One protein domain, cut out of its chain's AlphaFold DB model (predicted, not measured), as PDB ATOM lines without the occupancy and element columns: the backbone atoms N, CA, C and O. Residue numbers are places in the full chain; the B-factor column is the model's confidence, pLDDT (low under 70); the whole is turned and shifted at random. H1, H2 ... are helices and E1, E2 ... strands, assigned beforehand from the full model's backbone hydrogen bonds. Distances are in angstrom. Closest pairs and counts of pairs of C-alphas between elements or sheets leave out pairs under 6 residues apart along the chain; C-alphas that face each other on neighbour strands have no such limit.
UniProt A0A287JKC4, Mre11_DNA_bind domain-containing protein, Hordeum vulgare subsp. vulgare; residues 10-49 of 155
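AT A GLANCE: This is residues 10 to 49 of the 155 residues of the protein "Mre11_DNA_bind domain-containing protein" of Hordeum vulgare subsp. vulgare (UniProt A0A287JKC4). With little regular structure, the printed part is a long, narrow loop: two short parallel strands, E1 and E2, lie side by side along one edge, and the chain between them runs back through a short helix, H1. The 40 residues hold E1, H1, E2 in that order, a mixed class with only 14 residues in named elements. The whole is only just loose, close to compact, with a radius of gyration of the C-alphas of 10.8 A, and a rod of 34 by 16 by 10 A.

IN THESE COORDINATES: E1, residues 13 to 16, begins at C-alpha 13 (-43.186, -31.694, 0.744) and spans 10.0 A. H1 is residues 25 to 30, 8.8 A. E2, residues 43 to 46, 10.0 A, ends at C-alpha 46 (-32.863, -31.281, 2.337).

HOW THE PARTS SIT: E1 and E2 are parallel at 28 degrees, with N 15 and O 44 2.8 A apart, within hydrogen-bond range. E1, H1, E2 form a strand-helix-strand unit, parallel neighbour strands joined through a helix, with a right-handed crossover. The closest C-alphas of H1 and E2, Pro 25 and Leu 43, are 5.5 A apart. In H1 every O i to N i+4 pair is within hydrogen-bond range.

THE WHOLE: The C-alphas farthest apart, Gly 34 and Ala 49, are 35.0 A apart. The printed part has no cut; H1 to E2 is a long link. Residues 48 to 49 have pLDDT under 70.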
ATOM      1  N   LEU A  10     -51.670 -37.683  -3.845       93.81
ATOM      2  CA  LEU A  10     -50.250 -37.933  -3.622       93.81
ATOM      3  C   LEU A  10     -49.575 -36.603  -3.259       93.81
ATOM      4  O   LEU A  10     -49.632 -35.654  -4.040       93.81
ATOM      5  N   VAL A  11     -48.969 -36.510  -2.078       93.00
ATOM      6  CA  VAL A  11     -48.426 -35.255  -1.536       93.00
ATOM      7  C   VAL A  11     -46.962 -35.442  -1.183       93.00
ATOM      8  O   VAL A  11     -46.633 -36.361  -0.444       93.00
ATOM      9  N   ARG A  12     -46.084 -34.555  -1.659       93.19
ATOM     10  CA  ARG A  12     -44.665 -34.570  -1.290       93.19
ATOM     11  C   ARG A  12     -44.165 -33.163  -1.001       93.19
ATOM     12  O   ARG A  12     -44.288 -32.270  -1.834       93.19
ATOM     13  N   ILE A  13     -43.622 -32.972   0.192       91.69
ATOM     14  CA  ILE A  13     -43.186 -31.694   0.744       91.69
ATOM     15  C   ILE A  13     -41.679 -31.776   0.927       91.69
ATOM     16  O   ILE A  13     -41.190 -32.621   1.671       91.69
ATOM     17  N   LYS A  14     -40.940 -30.890   0.259       90.94
ATOM     18  CA  LYS A  14     -39.497 -30.745   0.448       90.94
ATOM     19  C   LYS A  14     -39.234 -29.554   1.364       90.94
ATOM     20  O   LYS A  14     -39.627 -28.439   1.033       90.94
ATOM     21  N   VAL A  15     -38.584 -29.792   2.496       88.56
ATOM     22  CA  VAL A  15     -38.282 -28.781   3.513       88.56
ATOM     23  C   VAL A  15     -36.776 -28.574   3.594       88.56
ATOM     24  O   VAL A  15     -36.022 -29.533   3.769       88.56
ATOM     25  N   ASP A  16     -36.347 -27.315   3.484       88.56
ATOM     26  CA  ASP A  16     -35.000 -26.923   3.891       88.56
ATOM     27  C   ASP A  16     -34.969 -26.708   5.402       88.56
ATOM     28  O   ASP A  16     -35.658 -25.832   5.920       88.56
ATOM     29  N   TYR A  17     -34.210 -27.543   6.108       82.44
ATOM     30  CA  TYR A  17     -34.131 -27.518   7.572       82.44
ATOM     31  C   TYR A  17     -32.897 -26.766   8.088       82.44
ATOM     32  O   TYR A  17     -32.522 -26.914   9.248       82.44
ATOM     33  N   SER A  18     -32.240 -25.963   7.243       83.44
ATOM     34  CA  SER A  18     -31.070 -25.171   7.637       83.44
ATOM     35  C   SER A  18     -31.346 -24.323   8.891       83.44
ATOM     36  O   SER A  18     -32.115 -23.367   8.846       83.44
ATOM     37  N   GLY A  19     -30.718 -24.681  10.018       76.25
ATOM     38  CA  GLY A  19     -30.873 -23.985  11.303       76.25
ATOM     39  C   GLY A  19     -32.068 -24.422  12.163       76.25
ATOM     40  O   GLY A  19     -32.291 -23.821  13.209       76.25
ATOM     41  N   PHE A  20     -32.809 -25.463  11.771       76.19
ATOM     42  CA  PHE A  20     -33.958 -25.986  12.517       76.19
ATOM     43  C   PHE A  20     -33.829 -27.492  12.775       76.19
ATOM     44  O   PHE A  20     -33.210 -28.224  12.003       76.19
ATOM     45  N   SER A  21     -34.437 -27.965  13.865       73.38
ATOM     46  CA  SER A  21     -34.529 -29.402  14.148       73.38
ATOM     47  C   SER A  21     -35.489 -30.088  13.168       73.38
ATOM     48  O   SER A  21     -36.494 -29.502  12.756       73.38
ATOM     49  N   THR A  22     -35.185 -31.330  12.791       76.81
ATOM     50  CA  THR A  22     -36.054 -32.137  11.923       76.81
ATOM     51  C   THR A  22     -37.062 -32.928  12.754       76.81
ATOM     52  O   THR A  22     -36.844 -33.225  13.927       76.81
ATOM     53  N   ILE A  23     -38.197 -33.268  12.147       79.31
ATOM     54  CA  ILE A  23     -39.185 -34.177  12.737       79.31
ATOM     55  C   ILE A  23     -39.127 -35.518  12.016       79.31
ATOM     56  O   ILE A  23     -38.814 -35.563  10.831       79.31
ATOM     57  N   ASN A  24     -39.478 -36.610  12.693       78.94
ATOM     58  CA  ASN A  24     -39.535 -37.920  12.048       78.94
ATOM     59  C   ASN A  24     -40.596 -37.906  10.909       78.94
ATOM     60  O   ASN A  24     -41.787 -37.709  11.203       78.94
ATOM     61  N   PRO A  25     -40.205 -38.123   9.631       81.56
ATOM     62  CA  PRO A  25     -41.116 -38.078   8.481       81.56
ATOM     63  C   PRO A  25     -42.289 -39.056   8.598       81.56
ATOM     64  O   PRO A  25     -43.419 -38.726   8.241       81.56
ATOM     65  N   GLN A  26     -42.048 -40.232   9.174       77.62
ATOM     66  CA  GLN A  26     -43.051 -41.273   9.365       77.62
ATOM     67  C   GLN A  26     -44.061 -40.897  10.455       77.62
ATOM     68  O   GLN A  26     -45.264 -41.079  10.269       77.62
ATOM     69  N   ARG A  27     -43.618 -40.292  11.570       83.81
ATOM     70  CA  ARG A  27     -44.542 -39.742  12.588       83.81
ATOM     71  C   ARG A  27     -45.390 -38.603  12.030       83.81
ATOM     72  O   ARG A  27     -46.568 -38.497  12.366       83.81
ATOM     73  N   PHE A  28     -44.808 -37.760  11.179       87.38
ATOM     74  CA  PHE A  28     -45.560 -36.726  10.473       87.38
ATOM     75  C   PHE A  28     -46.620 -37.348   9.554       87.38
ATOM     76  O   PHE A  28     -47.789 -36.965   9.608       87.38
ATOM     77  N   GLY A  29     -46.228 -38.371   8.796       87.31
ATOM     78  CA  GLY A  29     -47.075 -39.162   7.911       87.31
ATOM     79  C   GLY A  29     -48.297 -39.798   8.566       87.31
ATOM     80  O   GLY A  29     -49.402 -39.743   8.021       87.31
ATOM     81  N   GLN A  30     -48.127 -40.335   9.778       87.94
ATOM     82  CA  GLN A  30     -49.206 -40.968  10.547       87.94
ATOM     83  C   GLN A  30     -50.407 -40.038  10.785       87.94
ATOM     84  O   GLN A  30     -51.544 -40.502  10.803       87.94
ATOM     85  N   LYS A  31     -50.194 -38.717  10.886       90.00
ATOM     86  CA  LYS A  31     -51.283 -37.737  11.060       90.00
ATOM     87  C   LYS A  31     -52.189 -37.586   9.828       90.00
ATOM     88  O   LYS A  31     -53.264 -36.989   9.932       90.00
ATOM     89  N   TYR A  32     -51.768 -38.103   8.673       91.31
ATOM     90  CA  TYR A  32     -52.452 -37.950   7.386       91.31
ATOM     91  C   TYR A  32     -52.904 -39.284   6.769       91.31
ATOM     92  O   TYR A  32     -53.320 -39.321   5.608       91.31
ATOM     93  N   VAL A  33     -52.883 -40.378   7.538       89.19
ATOM     94  CA  VAL A  33     -53.458 -41.665   7.117       89.19
ATOM     95  C   VAL A  33     -54.947 -41.488   6.801       89.19
ATOM     96  O   VAL A  33     -55.681 -40.839   7.544       89.19
ATOM     97  N   GLY A  34     -55.385 -42.007   5.651       88.06
ATOM     98  CA  GLY A  34     -56.754 -41.834   5.151       88.06
ATOM     99  C   GLY A  34     -57.049 -40.460   4.535       88.06
ATOM    100  O   GLY A  34     -58.152 -40.250   4.041       88.06
ATOM    101  N   LYS A  35     -56.080 -39.531   4.535       91.12
ATOM    102  CA  LYS A  35     -56.173 -38.225   3.854       91.12
ATOM    103  C   LYS A  35     -55.274 -38.123   2.626       91.12
ATOM    104  O   LYS A  35     -55.600 -37.370   1.717       91.12
ATOM    105  N   VAL A  36     -54.162 -38.858   2.595       91.56
ATOM    106  CA  VAL A  36     -53.215 -38.895   1.468       91.56
ATOM    107  C   VAL A  36     -52.929 -40.330   1.032       91.56
ATOM    108  O   VAL A  36     -53.072 -41.263   1.820       91.56
ATOM    109  N   ALA A  37     -52.498 -40.499  -0.217       92.50
ATOM    110  CA  ALA A  37     -52.160 -41.799  -0.793       92.50
ATOM    111  C   ALA A  37     -50.768 -42.312  -0.372       92.50
ATOM    112  O   ALA A  37     -50.534 -43.516  -0.389       92.50
ATOM    113  N   ASN A  38     -49.848 -41.427   0.026       91.94
ATOM    114  CA  ASN A  38     -48.466 -41.761   0.397       91.94
ATOM    115  C   ASN A  38     -48.102 -41.298   1.819       91.94
ATOM    116  O   ASN A  38     -47.188 -40.491   1.985       91.94
ATOM    117  N   PRO A  39     -48.763 -41.810   2.874       87.50
ATOM    118  CA  PRO A  39     -48.500 -41.362   4.238       87.50
ATOM    119  C   PRO A  39     -47.042 -41.568   4.676       87.50
ATOM    120  O   PRO A  39     -46.542 -40.786   5.468       87.50
ATOM    121  N   GLN A  40     -46.339 -42.568   4.141       83.38
ATOM    122  CA  GLN A  40     -44.954 -42.877   4.524       83.38
ATOM    123  C   GLN A  40     -43.902 -41.936   3.910       83.38
ATOM    124  O   GLN A  40     -42.775 -41.902   4.387       83.38
ATOM    125  N   ASP A  41     -44.250 -41.171   2.870       86.25
ATOM    126  CA  ASP A  41     -43.277 -40.414   2.061       86.25
ATOM    127  C   ASP A  41     -43.771 -38.990   1.752       86.25
ATOM    128  O   ASP A  41     -43.572 -38.442   0.666       86.25
ATOM    129  N   ILE A  42     -44.486 -38.391   2.709       90.94
ATOM    130  CA  ILE A  42     -45.009 -37.026   2.560       90.94
ATOM    131  C   ILE A  42     -43.888 -35.987   2.672       90.94
ATOM    132  O   ILE A  42     -43.996 -34.923   2.071       90.94
ATOM    133  N   LEU A  43     -42.828 -36.249   3.443       89.50
ATOM    134  CA  LEU A  43     -41.875 -35.223   3.876       89.50
ATOM    135  C   LEU A  43     -40.427 -35.602   3.542       89.50
ATOM    136  O   LEU A  43     -39.926 -36.614   4.017       89.50
ATOM    137  N   ILE A  44     -39.751 -34.749   2.769       87.31
ATOM    138  CA  ILE A  44     -38.321 -34.829   2.457       87.31
ATOM    139  C   ILE A  44     -37.612 -33.653   3.119       87.31
ATOM    140  O   ILE A  44     -37.951 -32.497   2.857       87.31
ATOM    141  N   PHE A  45     -36.569 -33.932   3.891       85.56
ATOM    142  CA  PHE A  45     -35.652 -32.906   4.372       85.56
ATOM    143  C   PHE A  45     -34.449 -32.794   3.445       85.56
ATOM    144  O   PHE A  45     -33.835 -33.789   3.075       85.56
ATOM    145  N   SER A  46     -34.094 -31.571   3.070       84.12
ATOM    146  CA  SER A  46     -32.863 -31.281   2.337       84.12
ATOM    147  C   SER A  46     -32.112 -30.164   3.035       84.12
ATOM    148  O   SER A  46     -32.744 -29.235   3.509       84.12
ATOM    149  N   LYS A  47     -30.783 -30.214   3.080       78.81
ATOM    150  CA  LYS A  47     -29.966 -29.082   3.531       78.81
ATOM    151  C   LYS A  47     -29.474 -28.343   2.294       78.81
ATOM    152  O   LYS A  47     -28.881 -28.972   1.415       78.81
ATOM    153  N   ALA A  48     -29.702 -27.034   2.197       68.12
ATOM    154  CA  ALA A  48     -29.047 -26.249   1.155       68.12
ATOM    155  C   ALA A  48     -27.523 -26.349   1.338       68.12
ATOM    156  O   ALA A  48     -26.963 -25.869   2.327       68.12
ATOM    157  N   ALA A  49     -26.843 -27.014   0.402       61.38
ATOM    158  CA  ALA A  49     -25.394 -27.118   0.423       61.38
ATOM    159  C   ALA A  49     -24.804 -25.712   0.259       61.38
ATOM    160  O   ALA A  49     -24.866 -25.122  -0.822       61.38
TER     161      ALA A  49